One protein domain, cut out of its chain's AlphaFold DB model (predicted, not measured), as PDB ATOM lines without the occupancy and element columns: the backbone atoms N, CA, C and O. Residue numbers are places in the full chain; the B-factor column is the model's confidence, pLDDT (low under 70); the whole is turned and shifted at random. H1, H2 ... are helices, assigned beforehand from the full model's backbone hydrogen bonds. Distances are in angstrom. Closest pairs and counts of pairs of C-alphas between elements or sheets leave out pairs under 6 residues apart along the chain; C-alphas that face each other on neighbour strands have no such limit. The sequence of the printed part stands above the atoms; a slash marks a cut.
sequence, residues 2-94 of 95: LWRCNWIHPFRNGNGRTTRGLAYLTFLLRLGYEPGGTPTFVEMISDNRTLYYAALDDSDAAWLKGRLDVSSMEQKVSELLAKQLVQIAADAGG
ATOM      1  N   LEU A   2     164.194 166.245 247.005       88.25
ATOM      2  CA  LEU A   2     165.669 166.264 246.941       88.25
ATOM      3  C   LEU A   2     166.360 164.945 247.334       88.25
ATOM      4  O   LEU A   2     167.126 164.396 246.552       88.25
ATOM      5  N   TRP A   3     166.065 164.396 248.508       93.25
ATOM      6  CA  TRP A   3     166.725 163.170 248.962       93.25
ATOM      7  C   TRP A   3     166.393 161.944 248.128       93.25
ATOM      8  O   TRP A   3     167.281 161.282 247.606       93.25
ATOM      9  N   ARG A   4     165.097 161.667 247.955       91.56
ATOM     10  CA  ARG A   4     164.642 160.418 247.342       91.56
ATOM     11  C   ARG A   4     165.155 160.259 245.910       91.56
ATOM     12  O   ARG A   4     165.538 159.161 245.528       91.56
ATOM     13  N   CYS A   5     165.203 161.346 245.138       90.44
ATOM     14  CA  CYS A   5     165.745 161.325 243.780       90.44
ATOM     15  C   CYS A   5     167.261 161.076 243.757       90.44
ATOM     16  O   CYS A   5     167.732 160.316 242.914       90.44
ATOM     17  N   ASN A   6     168.014 161.672 244.690       90.81
ATOM     18  CA  ASN A   6     169.449 161.411 244.816       90.81
ATOM     19  C   ASN A   6     169.731 159.974 245.272       90.81
ATOM     20  O   ASN A   6     170.633 159.353 244.725       90.81
ATOM     21  N   TRP A   7     168.933 159.441 246.200       92.44
ATOM     22  CA  TRP A   7     169.082 158.084 246.732       92.44
ATOM     23  C   TRP A   7     168.786 156.999 245.689       92.44
ATOM     24  O   TRP A   7     169.534 156.037 245.569       92.44
ATOM     25  N   ILE A   8     167.714 157.157 244.898       94.12
ATOM     26  CA  ILE A   8     167.383 156.212 243.812       94.12
ATOM     27  C   ILE A   8     168.468 156.233 242.721       94.12
ATOM     28  O   ILE A   8     168.717 155.211 242.090       94.12
ATOM     29  N   HIS A   9     169.085 157.398 242.493       91.88
ATOM     30  CA  HIS A   9     170.140 157.621 241.503       91.88
ATOM     31  C   HIS A   9     169.821 157.025 240.104       91.88
ATOM     32  O   HIS A   9     170.592 156.223 239.570       91.88
ATOM     33  N   PRO A  10     168.680 157.396 239.486       94.50
ATOM     34  CA  PRO A  10     168.149 156.700 238.309       94.50
ATOM     35  C   PRO A  10     168.936 156.936 237.010       94.50
ATOM     36  O   PRO A  10     168.805 156.161 236.064       94.50
ATOM     37  N   PHE A  11     169.729 158.007 236.921       94.38
ATOM     38  CA  PHE A  11     170.483 158.346 235.712       94.38
ATOM     39  C   PHE A  11     171.950 157.930 235.824       94.38
ATOM     40  O   PHE A  11     172.543 157.950 236.903       94.38
ATOM     41  N   ARG A  12     172.586 157.646 234.680       92.44
ATOM     42  CA  ARG A  12     174.024 157.316 234.616       92.44
ATOM     43  C   ARG A  12     174.921 158.459 235.107       92.44
ATOM     44  O   ARG A  12     175.985 158.212 235.660       92.44
ATOM     45  N   ASN A  13     174.515 159.705 234.879       93.38
ATOM     46  CA  ASN A  13     175.191 160.903 235.368       93.38
ATOM     47  C   ASN A  13     174.162 162.032 235.520       93.38
ATOM     48  O   ASN A  13     173.093 161.994 234.918       93.38
ATOM     49  N   GLY A  14     174.496 163.064 236.292       91.44
ATOM     50  CA  GLY A  14     173.681 164.274 236.386       91.44
ATOM     51  C   GLY A  14     172.509 164.193 237.364       91.44
ATOM     52  O   GLY A  14     171.687 165.107 237.360       91.44
ATOM     53  N   ASN A  15     172.446 163.183 238.239       92.19
ATOM     54  CA  ASN A  15     171.392 163.067 239.256       92.19
ATOM     55  C   ASN A  15     171.303 164.324 240.125       92.19
ATOM     56  O   ASN A  15     170.246 164.937 240.190       92.19
ATOM     57  N   GLY A  16     172.425 164.812 240.666       91.19
ATOM     58  CA  GLY A  16     172.416 166.028 241.489       91.19
ATOM     59  C   GLY A  16     171.909 167.277 240.752       91.19
ATOM     60  O   GLY A  16     171.187 168.082 241.334       91.19
ATOM     61  N   ARG A  17     172.238 167.434 239.459       93.31
ATOM     62  CA  ARG A  17     171.737 168.547 238.625       93.31
ATOM     63  C   ARG A  17     170.234 168.414 238.375       93.31
ATOM     64  O   ARG A  17     169.496 169.372 238.574       93.31
ATOM     65  N   THR A  18     169.792 167.214 238.011       94.88
ATOM     66  CA  THR A  18     168.383 166.907 237.724       94.88
ATOM     67  C   THR A  18     167.512 167.081 238.963       94.88
ATOM     68  O   THR A  18     166.480 167.738 238.908       94.88
ATOM     69  N   THR A  19     167.960 166.571 240.107       94.75
ATOM     70  CA  THR A  19     167.264 166.680 241.389       94.75
ATOM     71  C   THR A  19     167.101 168.134 241.837       94.75
ATOM     72  O   THR A  19     166.020 168.514 242.287       94.75
ATOM     73  N   ARG A  20     168.140 168.969 241.684       94.25
ATOM     74  CA  ARG A  20     168.045 170.410 241.970       94.25
ATOM     75  C   ARG A  20     167.094 171.117 241.008       94.25
ATOM     76  O   ARG A  20     166.237 171.862 241.468       94.25
ATOM     77  N   GLY A  21     167.182 170.829 239.710       94.81
ATOM     78  CA  GLY A  21     166.252 171.371 238.715       94.81
ATOM     79  C   GLY A  21     164.796 171.000 239.012       94.81
ATOM     80  O   GLY A  21     163.925 171.861 238.990       94.81
ATOM     81  N   LEU A  22     164.532 169.746 239.386       94.69
ATOM     82  CA  LEU A  22     163.196 169.284 239.764       94.69
ATOM     83  C   LEU A  22     162.687 169.955 241.047       94.69
ATOM     84  O   LEU A  22     161.506 170.292 241.141       94.69
ATOM     85  N   ALA A  23     163.561 170.155 242.036       93.56
ATOM     86  CA  ALA A  23     163.211 170.883 243.251       93.56
ATOM     87  C   ALA A  23     162.846 172.339 242.942       93.56
ATOM     88  O   ALA A  23     161.823 172.814 243.432       93.56
ATOM     89  N   TYR A  24     163.627 173.005 242.085       94.88
ATOM     90  CA  TYR A  24     163.336 174.365 241.641       94.88
ATOM     91  C   TYR A  24     162.022 174.439 240.864       94.88
ATOM     92  O   TYR A  24     161.154 175.237 241.194       94.88
ATOM     93  N   LEU A  25     161.810 173.532 239.909       95.12
ATOM     94  CA  LEU A  25     160.564 173.452 239.154       95.12
ATOM     95  C   LEU A  25     159.355 173.241 240.074       95.12
ATOM     96  O   LEU A  25     158.346 173.918 239.928       95.12
ATOM     97  N   THR A  26     159.453 172.336 241.051       94.50
ATOM     98  CA  THR A  26     158.368 172.089 242.018       94.50
ATOM     99  C   THR A  26     158.060 173.338 242.843       94.50
ATOM    100  O   THR A  26     156.899 173.617 243.137       94.50
ATOM    101  N   PHE A  27     159.096 174.083 243.227       93.81
ATOM    102  CA  PHE A  27     158.961 175.345 243.941       93.81
ATOM    103  C   PHE A  27     158.254 176.404 243.082       93.81
ATOM    104  O   PHE A  27     157.244 176.950 243.523       93.81
ATOM    105  N   LEU A  28     158.689 176.602 241.834       94.69
ATOM    106  CA  LEU A  28     158.051 177.524 240.887       94.69
ATOM    107  C   LEU A  28     156.590 177.160 240.613       94.69
ATOM    108  O   LEU A  28     155.722 178.025 240.650       94.69
ATOM    109  N   LEU A  29     156.295 175.875 240.394       96.19
ATOM    110  CA  LEU A  29     154.930 175.398 240.163       96.19
ATOM    111  C   LEU A  29     154.014 175.646 241.367       96.19
ATOM    112  O   LEU A  29     152.821 175.864 241.183       96.19
ATOM    113  N   ARG A  30     154.554 175.617 242.592       94.31
ATOM    114  CA  ARG A  30     153.786 175.957 243.796       94.31
ATOM    115  C   ARG A  30     153.576 177.453 243.977       94.31
ATOM    116  O   ARG A  30     152.527 177.830 244.485       94.31
ATOM    117  N   LEU A  31     154.552 178.278 243.606       93.75
ATOM    118  CA  LEU A  31     154.419 179.733 243.680       93.75
ATOM    119  C   LEU A  31     153.533 180.295 242.563       93.75
ATOM    120  O   LEU A  31     152.821 181.268 242.782       93.75
ATOM    121  N   GLY A  32     153.568 179.691 241.374       95.94
ATOM    122  CA  GLY A  32     152.875 180.181 240.180       95.94
ATOM    123  C   GLY A  32     153.600 181.323 239.456       95.94
ATOM    124  O   GLY A  32     153.098 181.809 238.447       95.94
ATOM    125  N   TYR A  33     154.770 181.743 239.942       91.62
ATOM    126  CA  TYR A  33     155.625 182.766 239.338       91.62
ATOM    127  C   TYR A  33     157.095 182.551 239.735       91.62
ATOM    128  O   TYR A  33     157.401 181.755 240.626       91.62
ATOM    129  N   GLU A  34     158.007 183.249 239.055       90.25
ATOM    130  CA  GLU A  34     159.434 183.285 239.393       90.25
ATOM    131  C   GLU A  34     159.670 184.439 240.387       90.25
ATOM    132  O   GLU A  34     159.350 185.583 240.057       90.25
ATOM    133  N   PRO A  35     160.111 184.159 241.631       88.75
ATOM    134  CA  PRO A  35     160.157 185.166 242.689       88.75
ATOM    135  C   PRO A  35     161.362 186.117 242.610       88.75
ATOM    136  O   PRO A  35     161.415 187.062 243.393       88.75
ATOM    137  N   GLY A  36     162.316 185.891 241.705       88.62
ATOM    138  CA  GLY A  36     163.581 186.611 241.632       88.62
ATOM    139  C   GLY A  36     164.593 186.168 242.692       88.62
ATOM    140  O   GLY A  36     164.484 185.095 243.294       88.62
ATOM    141  N   GLY A  37     165.590 187.019 242.939       87.88
ATOM    142  CA  GLY A  37     166.680 186.757 243.878       87.88
ATOM    143  C   GLY A  37     167.761 185.877 243.260       87.88
ATOM    144  O   GLY A  37     167.574 184.676 243.063       87.88
ATOM    145  N   THR A  38     168.910 186.485 242.971       89.69
ATOM    146  CA  THR A  38     170.077 185.792 242.409       89.69
ATOM    147  C   THR A  38     171.242 185.866 243.401       89.69
ATOM    148  O   THR A  38     171.570 186.964 243.847       89.69
ATOM    149  N   PRO A  39     171.897 184.740 243.747       92.81
ATOM    150  CA  PRO A  39     171.606 183.376 243.292       92.81
ATOM    151  C   PRO A  39     170.332 182.791 243.928       92.81
ATOM    152  O   PRO A  39     169.972 183.121 245.055       92.81
ATOM    153  N   THR A  40     169.671 181.875 243.225       94.88
ATOM    154  CA  THR A  40     168.527 181.095 243.723       94.88
ATOM    155  C   THR A  40     168.961 180.088 244.795       94.88
ATOM    156  O   THR A  40     170.124 179.680 244.860       94.88
ATOM    157  N   PHE A  41     168.027 179.582 245.611       94.12
ATOM    158  CA  PHE A  41     168.363 178.597 246.650       94.12
ATOM    159  C   PHE A  41     169.042 177.330 246.088       94.12
ATOM    160  O   PHE A  41     169.888 176.736 246.756       94.12
ATOM    161  N   VAL A  42     168.712 176.904 244.862       94.25
ATOM    162  CA  VAL A  42     169.330 175.725 244.225       94.25
ATOM    163  C   VAL A  42     170.740 175.989 243.707       94.25
ATOM    164  O   VAL A  42     171.567 175.074 243.714       94.25
ATOM    165  N   GLU A  43     171.034 177.220 243.294       94.50
ATOM    166  CA  GLU A  43     172.390 177.656 242.957       94.50
ATOM    167  C   GLU A  43     173.241 177.730 244.223       94.50
ATOM    168  O   GLU A  43     174.311 177.126 244.261       94.50
ATOM    169  N   MET A  44     172.701 178.279 245.318       95.06
ATOM    170  CA  MET A  44     173.384 178.278 246.617       95.06
ATOM    171  C   MET A  44     173.720 176.854 247.109       95.06
ATOM    172  O   MET A  44     174.791 176.632 247.676       95.06
ATOM    173  N   ILE A  45     172.846 175.864 246.868       93.56
ATOM    174  CA  ILE A  45     173.153 174.441 247.134       93.56
ATOM    175  C   ILE A  45     174.320 173.955 246.262       93.56
ATOM    176  O   ILE A  45     175.156 173.167 246.710       93.56
ATOM    177  N   SER A  46     174.359 174.365 244.993       91.25
ATOM    178  CA  SER A  46     175.425 173.974 244.069       91.25
ATOM    179  C   SER A  46     176.779 174.567 244.458       91.25
ATOM    180  O   SER A  46     177.787 173.884 244.252       91.25
ATOM    181  N   ASP A  47     176.785 175.773 245.025       91.19
ATOM    182  CA  ASP A  47     177.990 176.497 245.434       91.19
ATOM    183  C   ASP A  47     178.557 175.971 246.754       91.19
ATOM    184  O   ASP A  47     179.767 175.786 246.879       91.19
ATOM    185  N   ASN A  48     177.695 175.641 247.725       85.81
ATOM    186  CA  ASN A  48     178.110 175.036 248.992       85.81
ATOM    187  C   ASN A  48     177.541 173.623 249.165       85.81
ATOM    188  O   ASN A  48     176.579 173.376 249.899       85.81
ATOM    189  N   ARG A  49     178.196 172.673 248.495       88.06
ATOM    190  CA  ARG A  49     177.784 171.263 248.485       88.06
ATOM    191  C   ARG A  49     178.005 170.562 249.816       88.06
ATOM    192  O   ARG A  49     177.264 169.638 250.115       88.06
ATOM    193  N   THR A  50     178.983 170.991 250.611       90.25
ATOM    194  CA  THR A  50     179.391 170.292 251.838       90.25
ATOM    195  C   THR A  50     178.238 170.162 252.826       90.25
ATOM    196  O   THR A  50     177.911 169.061 253.255       90.25
ATOM    197  N   LEU A  51     177.573 171.276 253.142       85.56
ATOM    198  CA  LEU A  51     176.464 171.273 254.100       85.56
ATOM    199  C   LEU A  51     175.231 170.548 253.553       85.56
ATOM    200  O   LEU A  51     174.478 169.941 254.307       85.56
ATOM    201  N   TYR A  52     175.025 170.607 252.239       89.88
ATOM    202  CA  TYR A  52     173.950 169.872 251.588       89.88
ATOM    203  C   TYR A  52     174.192 168.356 251.611       89.88
ATOM    204  O   TYR A  52     173.261 167.598 251.866       89.88
ATOM    205  N   TYR A  53     175.429 167.915 251.379       92.81
ATOM    206  CA  TYR A  53     175.804 166.504 251.436       92.81
ATOM    207  C   TYR A  53     175.715 165.951 252.855       92.81
ATOM    208  O   TYR A  53     175.121 164.898 253.026       92.81
ATOM    209  N   ALA A  54     176.144 166.709 253.868       93.56
ATOM    210  CA  ALA A  54     175.943 166.314 255.262       93.56
ATOM    211  C   ALA A  54     174.457 166.052 255.585       93.56
ATOM    212  O   ALA A  54     174.117 165.054 256.209       93.56
ATOM    213  N   ALA A  55     173.548 166.896 255.085       93.38
ATOM    214  CA  ALA A  55     172.113 166.695 255.284       93.38
ATOM    215  C   ALA A  55     171.548 165.476 254.516       93.38
ATOM    216  O   ALA A  55     170.564 164.874 254.957       93.38
ATOM    217  N   LEU A  56     172.141 165.107 253.371       93.94
ATOM    218  CA  LEU A  56     171.815 163.851 252.682       93.94
ATOM    219  C   LEU A  56     172.293 162.646 253.501       93.94
ATOM    220  O   LEU A  56     171.510 161.720 253.693       93.94
ATOM    221  N   ASP A  57     173.517 162.701 254.027       95.38
ATOM    222  CA  ASP A  57     174.114 161.632 254.834       95.38
ATOM    223  C   ASP A  57     173.302 161.375 256.115       95.38
ATOM    224  O   ASP A  57     173.039 160.223 256.464       95.38
ATOM    225  N   ASP A  58     172.817 162.431 256.779       96.12
ATOM    226  CA  ASP A  58     171.902 162.321 257.927       96.12
ATOM    227  C   ASP A  58     170.627 161.540 257.571       96.12
ATOM    228  O   ASP A  58     170.138 160.705 258.342       96.12
ATOM    229  N   SER A  59     170.092 161.807 256.380       96.12
ATOM    230  CA  SER A  59     168.856 161.195 255.890       96.12
ATOM    231  C   SER A  59     169.075 159.735 255.499       96.12
ATOM    232  O   SER A  59     168.243 158.876 255.798       96.12
ATOM    233  N   ASP A  60     170.230 159.427 254.908       95.81
ATOM    234  CA  ASP A  60     170.660 158.057 254.635       95.81
ATOM    235  C   ASP A  60     170.850 157.271 255.941       95.81
ATOM    236  O   ASP A  60     170.353 156.149 256.072       95.81
ATOM    237  N   ALA A  61     171.480 157.872 256.956       96.44
ATOM    238  CA  ALA A  61     171.671 157.258 258.266       96.44
ATOM    239  C   ALA A  61     170.344 156.996 258.999       96.44
ATOM    240  O   ALA A  61     170.204 155.978 259.684       96.44
ATOM    241  N   ALA A  62     169.359 157.888 258.868       96.69
ATOM    242  CA  ALA A  62     168.016 157.662 259.390       96.69
ATOM    243  C   ALA A  62     167.303 156.529 258.636       96.69
ATOM    244  O   ALA A  62     166.714 155.645 259.269       96.69
ATOM    245  N   TRP A  63     167.417 156.510 257.305       96.38
ATOM    246  CA  TRP A  63     166.799 155.492 256.461       96.38
ATOM    247  C   TRP A  63     167.326 154.088 256.756       96.38
ATOM    248  O   TRP A  63     166.540 153.147 256.866       96.38
ATOM    249  N   LEU A  64     168.636 153.947 256.989       95.38
ATOM    250  CA  LEU A  64     169.258 152.687 257.415       95.38
ATOM    251  C   LEU A  64     168.701 152.158 258.747       95.38
ATOM    252  O   LEU A  64     168.718 150.955 258.987       95.38
ATOM    253  N   LYS A  65     168.169 153.040 259.598       96.69
ATOM    254  CA  LYS A  65     167.497 152.686 260.860       96.69
ATOM    255  C   LYS A  65     165.994 152.433 260.679       96.69
ATOM    256  O   LYS A  65     165.272 152.325 261.667       96.69
ATOM    257  N   GLY A  66     165.507 152.370 259.438       95.75
ATOM    258  CA  GLY A  66     164.098 152.151 259.109       95.75
ATOM    259  C   GLY A  66     163.211 153.382 259.293       95.75
ATOM    260  O   GLY A  66     161.988 153.246 259.328       95.75
ATOM    261  N   ARG A  67     163.791 154.585 259.414       95.75
ATOM    262  CA  ARG A  67     163.039 155.835 259.573       95.75
ATOM    263  C   ARG A  67     163.282 156.767 258.395       95.75
ATOM    264  O   ARG A  67     164.419 157.084 258.072       95.75
ATOM    265  N   LEU A  68     162.211 157.282 257.802       93.69
ATOM    266  CA  LEU A  68     162.326 158.426 256.906       93.69
ATOM    267  C   LEU A  68     162.512 159.692 257.747       93.69
ATOM    268  O   LEU A  68     161.569 160.140 258.397       93.69
ATOM    269  N   ASP A  69     163.717 160.252 257.732       96.06
ATOM    270  CA  ASP A  69     163.986 161.592 258.249       96.06
ATOM    271  C   ASP A  69     164.714 162.404 257.193       96.06
ATOM    272  O   ASP A  69     165.719 161.962 256.651       96.06
ATOM    273  N   VAL A  70     164.168 163.575 256.899       95.06
ATOM    274  CA  VAL A  70     164.712 164.538 255.941       95.06
ATOM    275  C   VAL A  70     164.823 165.940 256.549       95.06
ATOM    276  O   VAL A  70     165.080 166.903 255.826       95.06
ATOM    277  N   SER A  71     164.641 166.061 257.866       95.88
ATOM    278  CA  SER A  71     164.549 167.332 258.592       95.88
ATOM    279  C   SER A  71     165.793 168.206 258.421       95.88
ATOM    280  O   SER A  71     165.651 169.395 258.138       95.88
ATOM    281  N   SER A  72     167.003 167.629 258.456       94.44
ATOM    282  CA  SER A  72     168.255 168.359 258.180       94.44
ATOM    283  C   SER A  72     168.231 169.053 256.810       94.44
ATOM    284  O   SER A  72     168.670 170.196 256.667       94.44
ATOM    285  N   MET A  73     167.682 168.399 255.780       92.94
ATOM    286  CA  MET A  73     167.571 169.013 254.453       92.94
ATOM    287  C   MET A  73     166.460 170.050 254.383       92.94
ATOM    288  O   MET A  73     166.640 171.068 253.719       92.94
ATOM    289  N   GLU A  74     165.318 169.807 255.027       93.38
ATOM    290  CA  GLU A  74     164.214 170.772 255.081       93.38
ATOM    291  C   GLU A  74     164.654 172.067 255.757       93.38
ATOM    292  O   GLU A  74     164.429 173.153 255.215       93.38
ATOM    293  N   GLN A  75     165.366 171.955 256.880       94.44
ATOM    294  CA  GLN A  75     165.989 173.088 257.547       94.44
ATOM    295  C   GLN A  75     166.951 173.802 256.597       94.44
ATOM    296  O   GLN A  75     166.863 175.020 256.430       94.44
ATOM    297  N   LYS A  76     167.817 173.055 255.898       93.25
ATOM    298  CA  LYS A  76     168.804 173.675 255.013       93.25
ATOM    299  C   LYS A  76     168.175 174.422 253.844       93.25
ATOM    300  O   LYS A  76     168.587 175.533 253.523       93.25
ATOM    301  N   VAL A  77     167.175 173.826 253.206       93.06
ATOM    302  CA  VAL A  77     166.433 174.466 252.115       93.06
ATOM    303  C   VAL A  77     165.699 175.702 252.627       93.06
ATOM    304  O   VAL A  77     165.730 176.728 251.956       93.06
ATOM    305  N   SER A  78     165.115 175.644 253.825       93.69
ATOM    306  CA  SER A  78     164.427 176.787 254.439       93.69
ATOM    307  C   SER A  78     165.375 177.962 254.694       93.69
ATOM    308  O   SER A  78     165.038 179.097 254.371       93.69
ATOM    309  N   GLU A  79     166.588 177.702 255.193       94.81
ATOM    310  CA  GLU A  79     167.622 178.733 255.369       94.81
ATOM    311  C   GLU A  79     168.009 179.404 254.043       94.81
ATOM    312  O   GLU A  79     168.189 180.620 253.984       94.81
ATOM    313  N   LEU A  80     168.168 178.619 252.976       95.12
ATOM    314  CA  LEU A  80     168.562 179.139 251.665       95.12
ATOM    315  C   LEU A  80     167.423 179.903 250.985       95.12
ATOM    316  O   LEU A  80     167.662 180.945 250.383       95.12
ATOM    317  N   LEU A  81     166.185 179.430 251.133       94.19
ATOM    318  CA  LEU A  81     165.001 180.161 250.689       94.19
ATOM    319  C   LEU A  81     164.860 181.491 251.432       94.19
ATOM    320  O   LEU A  81     164.620 182.512 250.796       94.19
ATOM    321  N   ALA A  82     165.074 181.512 252.751       94.44
ATOM    322  CA  ALA A  82     165.063 182.751 253.523       94.44
ATOM    323  C   ALA A  82     166.112 183.748 253.005       94.44
ATOM    324  O   ALA A  82     165.806 184.924 252.830       94.44
ATOM    325  N   LYS A  83     167.325 183.278 252.682       94.69
ATOM    326  CA  LYS A  83     168.364 184.118 252.061       94.69
ATOM    327  C   LYS A  83     167.937 184.670 250.701       94.69
ATOM    328  O   LYS A  83     168.129 185.855 250.458       94.69
ATOM    329  N   GLN A  84     167.338 183.842 249.845       94.62
ATOM    330  CA  GLN A  84     166.826 184.292 248.547       94.62
ATOM    331  C   GLN A  84     165.741 185.368 248.716       94.62
ATOM    332  O   GLN A  84     165.780 186.385 248.033       94.62
ATOM    333  N   LEU A  85     164.814 185.190 249.663       92.81
ATOM    334  CA  LEU A  85     163.761 186.172 249.960       92.81
ATOM    335  C   LEU A  85     164.315 187.497 250.493       92.81
ATOM    336  O   LEU A  85     163.822 188.557 250.116       92.81
ATOM    337  N   VAL A  86     165.347 187.450 251.337       93.81
ATOM    338  CA  VAL A  86     166.042 188.660 251.800       93.81
ATOM    339  C   VAL A  86     166.679 189.402 250.625       93.81
ATOM    340  O   VAL A  86     166.565 190.622 250.561       93.81
ATOM    341  N   GLN A  87     167.288 188.683 249.675       91.06
ATOM    342  CA  GLN A  87     167.857 189.306 248.477       91.06
ATOM    343  C   GLN A  87     166.777 189.981 247.628       91.06
ATOM    344  O   GLN A  87     166.936 191.133 247.251       91.06
ATOM    345  N   ILE A  88     165.640 189.311 247.409       91.88
ATOM    346  CA  ILE A  88     164.497 189.889 246.684       91.88
ATOM    347  C   ILE A  88     164.031 191.193 247.343       91.88
ATOM    348  O   ILE A  88     163.764 192.178 246.659       91.88
ATOM    349  N   ALA A  89     163.936 191.210 248.676       90.00
ATOM    350  CA  ALA A  89     163.540 192.404 249.413       90.00
ATOM    351  C   ALA A  89     164.568 193.542 249.280       90.00
ATOM    352  O   ALA A  89     164.170 194.699 249.146       90.00
ATOM    353  N   ALA A  90     165.866 193.224 249.292       88.44
ATOM    354  CA  ALA A  90     166.931 194.202 249.075       88.44
ATOM    355  C   ALA A  90     166.874 194.794 247.656       88.44
ATOM    356  O   ALA A  90     166.850 196.016 247.507       88.44
ATOM    357  N   ASP A  91     166.738 193.938 246.639       84.62
ATOM    358  CA  ASP A  91     166.667 194.337 245.230       84.62
ATOM    359  C   ASP A  91     165.434 195.221 244.952       84.62
ATOM    360  O   ASP A  91     165.512 196.206 244.219       84.62
ATOM    361  N   ALA A  92     164.290 194.908 245.573       82.94
ATOM    362  CA  ALA A  92     163.066 195.704 245.460       82.94
ATOM    363  C   ALA A  92     163.142 197.048 246.211       82.94
ATOM    364  O   ALA A  92     162.448 197.999 245.847       82.94
ATOM    365  N   GLY A  93     163.960 197.120 247.265       76.75
ATOM    366  CA  GLY A  93     164.155 198.313 248.091       76.75
ATOM    367  C   GLY A  93     165.123 199.348 247.508       76.75
ATOM    368  O   GLY A  93     165.144 200.474 248.001       76.75
ATOM    369  N   GLY A  94     165.893 199.003 246.469       58.78
ATOM    370  CA  GLY A  94     166.820 199.923 245.798       58.78
ATOM    371  C   GLY A  94     168.049 200.327 246.624       58.78
ATOM    372  O   GLY A  94     168.520 201.456 246.471       58.78
TER     373      GLY A  94
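Overview. This is residues 2 to 94 of the 95 residues of the protein "Fido domain-containing protein" of Deltaproteobacteria bacterium (UniProt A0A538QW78). Two helices, H4 and H5, make a long, offset hairpin that overlaps over only part of each helix and sets the longest axis. H1, H2 and H3 form a second tier beside it, with H3 bridging H2 and H5, while residues 28 to 33, of which 28 to 31 belong to H2, stick out. The printed part has 93 residues, with five named helices, H1 to H5 in order, and no named strand; the class is all helix. It is only just compact, close to loose, with a radius of gyration of the C-alphas of 14.4 A, and only just elongated, spanning 49 by 25 by 24 A.

Along the chain. H1 covers residues 2 to 8, starting with C-alpha 2 at (165.669, 166.264, 246.941). H2, residues 15 to 31, is 24.2 A long; H3 covers residues 41 to 47. H4, residues 49 to 64, is 22.3 A long. H5, residues 71 to 93, is 32.7 A long and ends with C-alpha 93 at (164.155, 198.313, 248.091).

Arrangement. H1 and H2 form a hairpin at a steep tilt of 40 degrees; their closest C-alphas, of Leu 2 and Thr 19, are 5.8 A apart. H2, with residues 20 to 24 alone, touches H3 in a hairpin at a shallow tilt of 21 degrees, closest at the C-alphas of Arg 20 and Val 42, 5.9 A. H3 touches residues 77 to 84 of H5, about perpendicular at 74 degrees, closest at the C-alphas of Phe 41 and Leu 80, 5.0 A. Residues 52 to 59 of H4 touch residues 71 to 76 of H5 in a hairpin at a shallow tilt of 31 degrees, closest at the C-alphas of Ala 55 and Ser 72, 5.1 A. H1 and H4 are close but not clearly touching, and H2 is apart from H4 and H5. In H1, H2, H3, H4 and H5 every O i to N i+4 pair is within hydrogen-bond range.

Size, cuts and confidence. The C-alphas farthest apart, of Gly 66 and Gly 94, are 49.7 A apart. The printed part has no cut and no long link; the link from H3 to H4 is tight. The mean pLDDT of the printed part is 92.5, and residue 94 alone is under 70.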